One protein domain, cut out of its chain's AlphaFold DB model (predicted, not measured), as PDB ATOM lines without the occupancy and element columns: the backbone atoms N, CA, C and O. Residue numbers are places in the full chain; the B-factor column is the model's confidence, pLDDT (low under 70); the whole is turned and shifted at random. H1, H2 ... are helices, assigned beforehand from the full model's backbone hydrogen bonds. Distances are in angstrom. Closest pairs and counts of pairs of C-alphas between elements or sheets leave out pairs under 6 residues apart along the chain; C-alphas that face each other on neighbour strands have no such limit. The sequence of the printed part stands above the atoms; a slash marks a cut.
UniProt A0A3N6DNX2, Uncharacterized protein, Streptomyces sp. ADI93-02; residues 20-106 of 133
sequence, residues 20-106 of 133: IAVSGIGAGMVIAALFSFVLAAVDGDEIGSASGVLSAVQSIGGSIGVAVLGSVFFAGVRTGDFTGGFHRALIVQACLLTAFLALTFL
ATOM      1  N   ILE A  20      -3.417 117.003  45.591       86.62
ATOM      2  CA  ILE A  20      -4.719 116.489  45.139       86.62
ATOM      3  C   ILE A  20      -5.340 117.433  44.108       86.62
ATOM      4  O   ILE A  20      -5.852 116.964  43.093       86.62
ATOM      5  N   ALA A  21      -5.262 118.749  44.328       91.25
ATOM      6  CA  ALA A  21      -5.791 119.737  43.394       91.25
ATOM      7  C   ALA A  21      -5.116 119.634  42.018       91.25
ATOM      8  O   ALA A  21      -5.804 119.522  41.004       91.25
ATOM      9  N   VAL A  22      -3.780 119.592  41.974       91.62
ATOM     10  CA  VAL A  22      -3.022 119.443  40.720       91.62
ATOM     11  C   VAL A  22      -3.351 118.117  40.034       91.62
ATOM     12  O   VAL A  22      -3.601 118.096  38.828       91.62
ATOM     13  N   SER A  23      -3.418 117.020  40.793       85.12
ATOM     14  CA  SER A  23      -3.794 115.712  40.252       85.12
ATOM     15  C   SER A  23      -5.210 115.713  39.672       85.12
ATOM     16  O   SER A  23      -5.429 115.142  38.605       85.12
ATOM     17  N   GLY A  24      -6.172 116.346  40.348       86.94
ATOM     18  CA  GLY A  24      -7.555 116.448  39.887       86.94
ATOM     19  C   GLY A  24      -7.682 117.275  38.609       86.94
ATOM     20  O   GLY A  24      -8.357 116.856  37.672       86.94
ATOM     21  N   ILE A  25      -6.973 118.405  38.537       93.12
ATOM     22  CA  ILE A  25      -6.923 119.254  37.340       93.12
ATOM     23  C   ILE A  25      -6.329 118.480  36.157       93.12
ATOM     24  O   ILE A  25      -6.920 118.453  35.077       93.12
ATOM     25  N   GLY A  26      -5.198 117.799  36.365       85.69
ATOM     26  CA  GLY A  26      -4.565 116.972  35.337       85.69
ATOM     27  C   GLY A  26      -5.481 115.852  34.842       85.69
ATOM     28  O   GLY A  26      -5.683 115.706  33.637       85.69
ATOM     29  N   ALA A  27      -6.090 115.102  35.763       85.62
ATOM     30  CA  ALA A  27      -7.018 114.026  35.424       85.62
ATOM     31  C   ALA A  27      -8.240 114.541  34.647       85.62
ATOM     32  O   ALA A  27      -8.617 113.945  33.639       85.62
ATOM     33  N   GLY A  28      -8.823 115.669  35.062       87.94
ATOM     34  CA  GLY A  28      -9.957 116.288  34.376       87.94
ATOM     35  C   GLY A  28      -9.630 116.701  32.941       87.94
ATOM     36  O   GLY A  28     -10.405 116.406  32.032       87.94
ATOM     37  N   MET A  29      -8.461 117.312  32.714       90.75
ATOM     38  CA  MET A  29      -8.012 117.676  31.364       90.75
ATOM     39  C   MET A  29      -7.843 116.452  30.462       90.75
ATOM     40  O   MET A  29      -8.290 116.474  29.316       90.75
ATOM     41  N   VAL A  30      -7.245 115.373  30.975       84.88
ATOM     42  CA  VAL A  30      -7.071 114.124  30.215       84.88
ATOM     43  C   VAL A  30      -8.423 113.509  29.858       84.88
ATOM     44  O   VAL A  30      -8.643 113.149  28.705       84.88
ATOM     45  N   ILE A  31      -9.347 113.428  30.819       84.94
ATOM     46  CA  ILE A  31     -10.688 112.875  30.590       84.94
ATOM     47  C   ILE A  31     -11.439 113.704  29.542       84.94
ATOM     48  O   ILE A  31     -11.995 113.138  28.602       84.94
ATOM     49  N   ALA A  32     -11.415 115.034  29.654       87.56
ATOM     50  CA  ALA A  32     -12.062 115.921  28.690       87.56
ATOM     51  C   ALA A  32     -11.483 115.756  27.273       87.56
ATOM     52  O   ALA A  32     -12.237 115.635  26.306       87.56
ATOM     53  N   ALA A  33     -10.153 115.691  27.147       84.56
ATOM     54  CA  ALA A  33      -9.482 115.483  25.867       84.56
ATOM     55  C   ALA A  33      -9.835 114.124  25.241       84.56
ATOM     56  O   ALA A  33     -10.090 114.055  24.041       84.56
ATOM     57  N   LEU A  34      -9.900 113.056  26.044       83.25
ATOM     58  CA  LEU A  34     -10.288 111.724  25.576       83.25
ATOM     59  C   LEU A  34     -11.724 111.698  25.049       83.25
ATOM     60  O   LEU A  34     -11.955 111.181  23.960       83.25
ATOM     61  N   PHE A  35     -12.672 112.290  25.779       81.81
ATOM     62  CA  PHE A  35     -14.060 112.391  25.323       81.81
ATOM     63  C   PHE A  35     -14.172 113.173  24.016       81.81
ATOM     64  O   PHE A  35     -14.825 112.708  23.084       81.81
ATOM     65  N   SER A  36     -13.500 114.324  23.923       83.12
ATOM     66  CA  SER A  36     -13.480 115.121  22.695       83.12
ATOM     67  C   SER A  36     -12.866 114.354  21.524       83.12
ATOM     68  O   SER A  36     -13.357 114.467  20.406       83.12
ATOM     69  N   PHE A  37     -11.802 113.581  21.762       83.19
ATOM     70  CA  PHE A  37     -11.145 112.784  20.730       83.19
ATOM     71  C   PHE A  37     -12.037 111.649  20.230       83.19
ATOM     72  O   PHE A  37     -12.170 111.469  19.024       83.19
ATOM     73  N   VAL A  38     -12.670 110.906  21.143       80.81
ATOM     74  CA  VAL A  38     -13.583 109.821  20.775       80.81
ATOM     75  C   VAL A  38     -14.768 110.379  20.003       80.81
ATOM     76  O   VAL A  38     -15.049 109.887  18.921       80.81
ATOM     77  N   LEU A  39     -15.403 111.448  20.487       80.50
ATOM     78  CA  LEU A  39     -16.547 112.055  19.807       80.50
ATOM     79  C   LEU A  39     -16.188 112.620  18.421       80.50
ATOM     80  O   LEU A  39     -17.034 112.632  17.539       80.50
ATOM     81  N   ALA A  40     -14.941 113.058  18.215       80.81
ATOM     82  CA  ALA A  40     -14.448 113.501  16.910       80.81
ATOM     83  C   ALA A  40     -14.117 112.347  15.942       80.81
ATOM     84  O   ALA A  40     -13.949 112.590  14.750       80.81
ATOM     85  N   ALA A  41     -13.974 111.115  16.438       79.38
ATOM     86  CA  ALA A  41     -13.553 109.954  15.655       79.38
ATOM     87  C   ALA A  41     -14.706 109.018  15.249       79.38
ATOM     88  O   ALA A  41     -14.464 108.095  14.474       79.38
ATOM     89  N   VAL A  42     -15.921 109.229  15.765       79.19
ATOM     90  CA  VAL A  42     -17.109 108.416  15.449       79.19
ATOM     91  C   VAL A  42     -18.247 109.258  14.895       79.19
ATOM     92  O   VAL A  42     -18.526 110.349  15.390       79.19
ATOM     93  N   ASP A  43     -18.949 108.696  13.914       75.62
ATOM     94  CA  ASP A  43     -20.205 109.240  13.410       75.62
ATOM     95  C   ASP A  43     -21.336 109.080  14.441       75.62
ATOM     96  O   ASP A  43     -21.292 108.217  15.324       75.62
ATOM     97  N   GLY A  44     -22.378 109.913  14.328       74.50
ATOM     98  CA  GLY A  44     -23.471 110.007  15.310       74.50
ATOM     99  C   GLY A  44     -24.150 108.676  15.662       74.50
ATOM    100  O   GLY A  44     -24.544 108.480  16.813       74.50
ATOM    101  N   ASP A  45     -24.221 107.746  14.707       81.06
ATOM    102  CA  ASP A  45     -24.816 106.414  14.883       81.06
ATOM    103  C   ASP A  45     -23.915 105.432  15.661       81.06
ATOM    104  O   ASP A  45     -24.405 104.458  16.234       81.06
ATOM    105  N   GLU A  46     -22.607 105.688  15.755       80.50
ATOM    106  CA  GLU A  46     -21.630 104.789  16.391       80.50
ATOM    107  C   GLU A  46     -21.219 105.232  17.807       80.50
ATOM    108  O   GLU A  46     -20.528 104.494  18.523       80.50
ATOM    109  N   ILE A  47     -21.691 106.400  18.260       81.25
ATOM    110  CA  ILE A  47     -21.359 106.991  19.571       81.25
ATOM    111  C   ILE A  47     -21.657 106.021  20.728       81.25
ATOM    112  O   ILE A  47     -20.889 105.945  21.693       81.25
ATOM    113  N   GLY A  48     -22.739 105.242  20.628       81.00
ATOM    114  CA  GLY A  48     -23.121 104.258  21.645       81.00
ATOM    115  C   GLY A  48     -22.089 103.137  21.822       81.00
ATOM    116  O   GLY A  48     -21.676 102.849  22.947       81.00
ATOM    117  N   SER A  49     -21.620 102.548  20.717       83.94
ATOM    118  CA  SER A  49     -20.586 101.502  20.742       83.94
ATOM    119  C   SER A  49     -19.227 102.057  21.162       83.94
ATOM    120  O   SER A  49     -18.543 101.445  21.984       83.94
ATOM    121  N   ALA A  50     -18.847 103.238  20.667       82.94
ATOM    122  CA  ALA A  50     -17.579 103.872  21.020       82.94
ATOM    123  C   ALA A  50     -17.488 104.218  22.512       82.94
ATOM    124  O   ALA A  50     -16.479 103.925  23.157       82.94
ATOM    125  N   SER A  51     -18.558 104.771  23.091       82.69
ATOM    126  CA  SER A  51     -18.636 105.059  24.527       82.69
ATOM    127  C   SER A  51     -18.560 103.783  25.377       82.69
ATOM    128  O   SER A  51     -17.875 103.752  26.405       82.69
ATOM    129  N   GLY A  52     -19.201 102.697  24.924       85.75
ATOM    130  CA  GLY A  52     -19.132 101.391  25.580       85.75
ATOM    131  C   GLY A  52     -17.710 100.825  25.622       85.75
ATOM    132  O   GLY A  52     -17.236 100.422  26.686       85.75
ATOM    133  N   VAL A  53     -16.997 100.857  24.491       87.81
ATOM    134  CA  VAL A  53     -15.594 100.418  24.411       87.81
ATOM    135  C   VAL A  53     -14.685 101.315  25.252       87.81
ATOM    136  O   VAL A  53     -13.873 100.797  26.018       87.81
ATOM    137  N   LEU A  54     -14.845 102.642  25.180       86.12
ATOM    138  CA  LEU A  54     -14.070 103.590  25.987       86.12
ATOM    139  C   LEU A  54     -14.235 103.312  27.486       86.12
ATOM    140  O   LEU A  54     -13.246 103.225  28.215       86.12
ATOM    141  N   SER A  55     -15.473 103.113  27.936       87.12
ATOM    142  CA  SER A  55     -15.785 102.803  29.334       87.12
ATOM    143  C   SER A  55     -15.193 101.459  29.763       87.12
ATOM    144  O   SER A  55     -14.624 101.350  30.852       87.12
ATOM    145  N   ALA A  56     -15.264 100.438  28.902       90.44
ATOM    146  CA  ALA A  56     -14.653  99.139  29.160       90.44
ATOM    147  C   ALA A  56     -13.132  99.270  29.332       90.44
ATOM    148  O   ALA A  56     -12.589  98.815  30.342       90.44
ATOM    149  N   VAL A  57     -12.455  99.964  28.413       88.75
ATOM    150  CA  VAL A  57     -11.008 100.227  28.485       88.75
ATOM    151  C   VAL A  57     -10.653 101.017  29.744       88.75
ATOM    152  O   VAL A  57      -9.704 100.654  30.436       88.75
ATOM    153  N   GLN A  58     -11.426 102.050  30.090       87.75
ATOM    154  CA  GLN A  58     -11.205 102.835  31.303       87.75
ATOM    155  C   GLN A  58     -11.368 101.983  32.568       87.75
ATOM    156  O   GLN A  58     -10.573 102.115  33.495       87.75
ATOM    157  N   SER A  59     -12.349 101.076  32.606       92.62
ATOM    158  CA  SER A  59     -12.546 100.166  33.740       92.62
ATOM    159  C   SER A  59     -11.387  99.175  33.894       92.62
ATOM    160  O   SER A  59     -10.888  98.972  35.003       92.62
ATOM    161  N   ILE A  60     -10.895  98.622  32.779       93.06
ATOM    162  CA  ILE A  60      -9.742  97.719  32.750       93.06
ATOM    163  C   ILE A  60      -8.489  98.471  33.206       93.06
ATOM    164  O   ILE A  60      -7.791  98.011  34.108       93.06
ATOM    165  N   GLY A  61      -8.237  99.655  32.644       86.50
ATOM    166  CA  GLY A  61      -7.110 100.506  33.021       86.50
ATOM    167  C   GLY A  61      -7.161 100.925  34.490       86.50
ATOM    168  O   GLY A  61      -6.153 100.831  35.187       86.50
ATOM    169  N   GLY A  62      -8.338 101.310  34.988       88.62
ATOM    170  CA  GLY A  62      -8.556 101.649  36.392       88.62
ATOM    171  C   GLY A  62      -8.285 100.468  37.323       88.62
ATOM    172  O   GLY A  62      -7.560 100.619  38.302       88.62
ATOM    173  N   SER A  63      -8.791  99.278  36.988       93.56
ATOM    174  CA  SER A  63      -8.550  98.049  37.752       93.56
ATOM    175  C   SER A  63      -7.062  97.688  37.806       93.56
ATOM    176  O   SER A  63      -6.515  97.462  38.885       93.56
ATOM    177  N   ILE A  64      -6.379  97.716  36.656       91.38
ATOM    178  CA  ILE A  64      -4.937  97.458  36.569       91.38
ATOM    179  C   ILE A  64      -4.158  98.494  37.387       91.38
ATOM    180  O   ILE A  64      -3.283  98.123  38.168       91.38
ATOM    181  N   GLY A  65      -4.493  99.779  37.254       83.50
ATOM    182  CA  GLY A  65      -3.852 100.857  38.002       83.50
ATOM    183  C   GLY A  65      -3.984 100.669  39.512       83.50
ATOM    184  O   GLY A  65      -2.985 100.707  40.229       83.50
ATOM    185  N   VAL A  66      -5.195 100.382  39.994       89.94
ATOM    186  CA  VAL A  66      -5.452 100.104  41.415       89.94
ATOM    187  C   VAL A  66      -4.693  98.863  41.885       89.94
ATOM    188  O   VAL A  66      -4.088  98.898  42.955       89.94
ATOM    189  N   ALA A  67      -4.665  97.786  41.097       92.31
ATOM    190  CA  ALA A  67      -3.945  96.564  41.447       92.31
ATOM    191  C   ALA A  67      -2.434  96.806  41.581       92.31
ATOM    192  O   ALA A  67      -1.820  96.361  42.554       92.31
ATOM    193  N   VAL A  68      -1.832  97.541  40.643       84.75
ATOM    194  CA  VAL A  68      -0.398  97.863  40.662       84.75
ATOM    195  C   VAL A  68      -0.068  98.796  41.827       84.75
ATOM    196  O   VAL A  68       0.808  98.478  42.633       84.75
ATOM    197  N   LEU A  69      -0.786  99.914  41.967       81.50
ATOM    198  CA  LEU A  69      -0.528 100.897  43.025       81.50
ATOM    199  C   LEU A  69      -0.781 100.325  44.417       81.50
ATOM    200  O   LEU A  69       0.038 100.514  45.316       81.50
ATOM    201  N   GLY A  70      -1.866  99.566  44.581       81.81
ATOM    202  CA  GLY A  70      -2.159  98.839  45.809       81.81
ATOM    203  C   GLY A  70      -1.052  97.843  46.150       81.81
ATOM    204  O   GLY A  70      -0.575  97.830  47.283       81.81
ATOM    205  N   SER A  71      -0.576  97.063  45.172       83.88
ATOM    206  CA  SER A  71       0.517  96.103  45.387       83.88
ATOM    207  C   SER A  71       1.801  96.783  45.864       83.88
ATOM    208  O   SER A  71       2.426  96.310  46.813       83.88
ATOM    209  N   VAL A  72       2.182  97.914  45.258       78.25
ATOM    210  CA  VAL A  72       3.379  98.674  45.659       78.25
ATOM    211  C   VAL A  72       3.206  99.299  47.045       78.25
ATOM    212  O   VAL A  72       4.116  99.217  47.871       78.25
ATOM    213  N   PHE A  73       2.034  99.874  47.330       74.94
ATOM    214  CA  PHE A  73       1.721 100.439  48.640       74.94
ATOM    215  C   PHE A  73       1.813  99.377  49.742       74.94
ATOM    216  O   PHE A  73       2.573  99.531  50.702       74.94
ATOM    217  N   PHE A  74       1.106  98.255  49.582       77.12
ATOM    218  CA  PHE A  74       1.097  97.181  50.574       77.12
ATOM    219  C   PHE A  74       2.452  96.477  50.706       77.12
ATOM    220  O   PHE A  74       2.774  95.998  51.795       77.12
ATOM    221  N   ALA A  75       3.280  96.453  49.656       74.38
ATOM    222  CA  ALA A  75       4.651  95.959  49.757       74.38
ATOM    223  C   ALA A  75       5.484  96.772  50.766       74.38
ATOM    224  O   ALA A  75       6.217  96.176  51.550       74.38
ATOM    225  N   GLY A  76       5.327  98.101  50.803       65.25
ATOM    226  CA  GLY A  76       6.005  98.972  51.773       65.25
ATOM    227  C   GLY A  76       5.475  98.831  53.202       65.25
ATOM    228  O   GLY A  76       6.258  98.739  54.150       65.25
ATOM    229  N   VAL A  77       4.151  98.710  53.354       65.94
ATOM    230  CA  VAL A  77       3.488  98.491  54.654       65.94
ATOM    231  C   VAL A  77       3.990  97.217  55.339       65.94
ATOM    232  O   VAL A  77       4.239  97.218  56.544       65.94
ATOM    233  N   ARG A  78       4.207  96.135  54.579       64.56
ATOM    234  CA  ARG A  78       4.709  94.854  55.112       64.56
ATOM    235  C   ARG A  78       6.119  94.934  55.707       64.56
ATOM    236  O   ARG A  78       6.461  94.092  56.531       64.56
ATOM    237  N   THR A  79       6.922  95.914  55.304       64.50
ATOM    238  CA  THR A  79       8.291  96.144  55.800       64.50
ATOM    239  C   THR A  79       8.371  97.086  57.006       64.50
ATOM    240  O   THR A  79       9.461  97.289  57.526       64.50
ATOM    241  N   GLY A  80       7.250  97.658  57.466       64.88
ATOM    242  CA  GLY A  80       7.223  98.606  58.591       64.88
ATOM    243  C   GLY A  80       7.706 100.026  58.253       64.88
ATOM    244  O   GLY A  80       7.665 100.898  59.115       64.88
ATOM    245  N   ASP A  81       8.107 100.275  57.004       68.25
ATOM    246  CA  ASP A  81       8.535 101.579  56.489       68.25
ATOM    247  C   ASP A  81       7.456 102.174  55.568       68.25
ATOM    248  O   ASP A  81       7.475 102.025  54.341       68.25
ATOM    249  N   PHE A  82       6.471 102.832  56.183       64.94
ATOM    250  CA  PHE A  82       5.375 103.498  55.471       64.94
ATOM    251  C   PHE A  82       5.867 104.649  54.588       64.94
ATOM    252  O   PHE A  82       5.386 104.808  53.466       64.94
ATOM    253  N   THR A  83       6.832 105.439  55.064       71.88
ATOM    254  CA  THR A  83       7.339 106.616  54.346       71.88
ATOM    255  C   THR A  83       8.154 106.206  53.120       71.88
ATOM    256  O   THR A  83       7.941 106.750  52.035       71.88
ATOM    257  N   GLY A  84       9.026 105.200  53.244       70.50
ATOM    258  CA  GLY A  84       9.752 104.631  52.108       70.50
ATOM    259  C   GLY A  84       8.829 103.926  51.109       70.50
ATOM    260  O   GLY A  84       9.004 104.072  49.896       70.50
ATOM    261  N   GLY A  85       7.799 103.225  51.598       66.44
ATOM    262  CA  GLY A  85       6.756 102.613  50.772       66.44
ATOM    263  C   GLY A  85       5.959 103.631  49.953       66.44
ATOM    264  O   GLY A  85       5.795 103.464  48.744       66.44
ATOM    265  N   PHE A  86       5.528 104.721  50.590       68.75
ATOM    266  CA  PHE A  86       4.809 105.815  49.937       68.75
ATOM    267  C   PHE A  86       5.675 106.524  48.887       68.75
ATOM    268  O   PHE A  86       5.227 106.736  47.762       68.75
ATOM    269  N   HIS A  87       6.945 106.807  49.198       76.12
ATOM    270  CA  HIS A  87       7.869 107.413  48.237       76.12
ATOM    271  C   HIS A  87       8.087 106.508  47.011       76.12
ATOM    272  O   HIS A  87       8.028 106.978  45.875       76.12
ATOM    273  N   ARG A  88       8.253 105.192  47.203       73.06
ATOM    274  CA  ARG A  88       8.347 104.238  46.083       73.06
ATOM    275  C   ARG A  88       7.069 104.188  45.251       73.06
ATOM    276  O   ARG A  88       7.166 104.143  44.029       73.06
ATOM    277  N   ALA A  89       5.894 104.241  45.879       73.06
ATOM    278  CA  ALA A  89       4.622 104.310  45.162       73.06
ATOM    279  C   ALA A  89       4.525 105.577  44.295       73.06
ATOM    280  O   ALA A  89       4.136 105.488  43.132       73.06
ATOM    281  N   LEU A  90       4.962 106.731  44.815       78.19
ATOM    282  CA  LEU A  90       5.017 107.980  44.048       78.19
ATOM    283  C   LEU A  90       6.010 107.915  42.882       78.19
ATOM    284  O   LEU A  90       5.691 108.394  41.796       78.19
ATOM    285  N   ILE A  91       7.181 107.295  43.065       84.38
ATOM    286  CA  ILE A  91       8.158 107.107  41.979       84.38
ATOM    287  C   ILE A  91       7.580 106.201  40.891       84.38
ATOM    288  O   ILE A  91       7.664 106.537  39.715       84.38
ATOM    289  N   VAL A  92       6.955 105.081  41.263       79.19
ATOM    290  CA  VAL A  92       6.315 104.176  40.296       79.19
ATOM    291  C   VAL A  92       5.202 104.896  39.538       79.19
ATOM    292  O   VAL A  92       5.134 104.780  38.317       79.19
ATOM    293  N   GLN A  93       4.381 105.688  40.233       78.94
ATOM    294  CA  GLN A  93       3.345 106.512  39.613       78.94
ATOM    295  C   GLN A  93       3.941 107.526  38.628       78.94
ATOM    296  O   GLN A  93       3.448 107.655  37.508       78.94
ATOM    297  N   ALA A  94       5.013 108.221  39.016       83.88
ATOM    298  CA  ALA A  94       5.705 109.165  38.146       83.88
ATOM    299  C   ALA A  94       6.296 108.463  36.915       83.88
ATOM    300  O   ALA A  94       6.076 108.917  35.798       83.88
ATOM    301  N   CYS A  95       6.964 107.318  37.092       86.50
ATOM    302  CA  CYS A  95       7.500 106.518  35.993       86.50
ATOM    303  C   CYS A  95       6.404 106.029  35.045       86.50
ATOM    304  O   CYS A  95       6.594 106.087  33.835       86.50
ATOM    305  N   LEU A  96       5.258 105.582  35.568       81.31
ATOM    306  CA  LEU A  96       4.102 105.198  34.759       81.31
ATOM    307  C   LEU A  96       3.591 106.384  33.945       81.31
ATOM    308  O   LEU A  96       3.436 106.256  32.735       81.31
ATOM    309  N   LEU A  97       3.395 107.547  34.571       82.56
ATOM    310  CA  LEU A  97       2.975 108.760  33.867       82.56
ATOM    311  C   LEU A  97       3.977 109.160  32.781       82.56
ATOM    312  O   LEU A  97       3.572 109.431  31.656       82.56
ATOM    313  N   THR A  98       5.278 109.145  33.080       84.75
ATOM    314  CA  THR A  98       6.326 109.433  32.095       84.75
ATOM    315  C   THR A  98       6.357 108.394  30.981       84.75
ATOM    316  O   THR A  98       6.528 108.771  29.830       84.75
ATOM    317  N   ALA A  99       6.158 107.110  31.277       84.81
ATOM    318  CA  ALA A  99       6.109 106.056  30.269       84.81
ATOM    319  C   ALA A  99       4.884 106.205  29.360       84.81
ATOM    320  O   ALA A  99       5.026 106.123  28.147       84.81
ATOM    321  N   PHE A 100       3.703 106.490  29.918       80.56
ATOM    322  CA  PHE A 100       2.494 106.783  29.144       80.56
ATOM    323  C   PHE A 100       2.654 108.050  28.299       80.56
ATOM    324  O   PHE A 100       2.266 108.064  27.132       80.56
ATOM    325  N   LEU A 101       3.268 109.096  28.853       84.06
ATOM    326  CA  LEU A 101       3.571 110.329  28.131       84.06
ATOM    327  C   LEU A 101       4.572 110.082  26.997       84.06
ATOM    328  O   LEU A 101       4.342 110.504  25.868       84.06
ATOM    329  N   ALA A 102       5.654 109.353  27.274       83.69
ATOM    330  CA  ALA A 102       6.648 108.970  26.283       83.69
ATOM    331  C   ALA A 102       6.024 108.091  25.200       83.69
ATOM    332  O   ALA A 102       6.289 108.325  24.033       83.69
ATOM    333  N   LEU A 103       5.150 107.146  25.553       82.19
ATOM    334  CA  LEU A 103       4.422 106.320  24.591       82.19
ATOM    335  C   LEU A 103       3.462 107.158  23.741       82.19
ATOM    336  O   LEU A 103       3.352 106.922  22.546       82.19
ATOM    337  N   THR A 104       2.823 108.173  24.328       79.62
ATOM    338  CA  THR A 104       1.972 109.128  23.600       79.62
ATOM    339  C   THR A 104       2.790 109.940  22.594       79.62
ATOM    340  O   THR A 104       2.325 110.208  21.493       79.62
ATOM    341  N   PHE A 105       4.026 110.307  22.944       75.06
ATOM    342  CA  PHE A 105       4.936 111.046  22.066       75.06
ATOM    343  C   PHE A 105       5.639 110.147  21.030       75.06
ATOM    344  O   PHE A 105       5.913 110.583  19.916       75.06
ATOM    345  N   LEU A 106       5.917 108.891  21.398       78.69
ATOM    346  CA  LEU A 106       6.544 107.848  20.575       78.69
ATOM    347  C   LEU A 106       5.541 107.127  19.665       78.69
ATOM    348  O   LEU A 106       5.945 106.450  18.725       78.69
TER     349      LEU A 106
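Overview. This is residues 20 to 106 of the 133 residues of an uncharacterized protein of Streptomyces sp. ADI93-02 (UniProt A0A3N6DNX2). What shape do these coordinates make? One long helix, H2, makes the longest axis, and from each of its two ends a shorter helix, H1 or H3, folds back over the same side of it; H1 and H3 splay away from each other, and the frame is open. What is it made of? The printed part has 87 residues with three named helices, H1, H2 and H3 in chain order, and no named strand; the class is all helix. How closely is it drawn together? It is loose, with a radius of gyration of the C-alphas of 16.6 A and spans of 55 by 27 by 22 A.

Arrangement. What touches H2, residues 47 to 77? H3, residues 82 to 106, touches it through residues 82 to 93 alone, and the closest C-alphas, of Gly 76 and Gly 85, are 3.9 A apart. This helical hairpin runs opposite ways at a shallow tilt of 34 degrees, only just short of steep. And at the other end? H1, residues 20 to 41, only just touches H2, with 3 pairs of C-alphas within 8 A; the closest are those of Leu 39 and Ile 47, 7.0 A apart. They too form a helical hairpin, opposite ways at a shallow tilt of 29 degrees. Do H1 and H3 meet? They are apart. How are the backbones? In H1, H2 and H3 every O i to N i+4 pair is within hydrogen-bond range.

Along the chain. How long are the helices? H2 measures 43.8 A from first to last C-alpha, H3 35.2 A and H1 31.5 A. Where are the anchors? C-alpha 20 is at (-4.719, 116.489, 45.139), and C-alpha 106 at (6.544, 107.848, 20.575).

Size, cuts and confidence. How large is it? The two C-alphas farthest apart, of Asp 45 and Gly 80, are 54.8 A apart. What stands free? Residues 20 to 33 of H1, 55 to 64 of H2 and 97 to 106 of H3 do. Are there cuts or weak places? The printed part has no cut, and both links are tight; pLDDT is under 70 at residues 76 to 82 and 85 to 86.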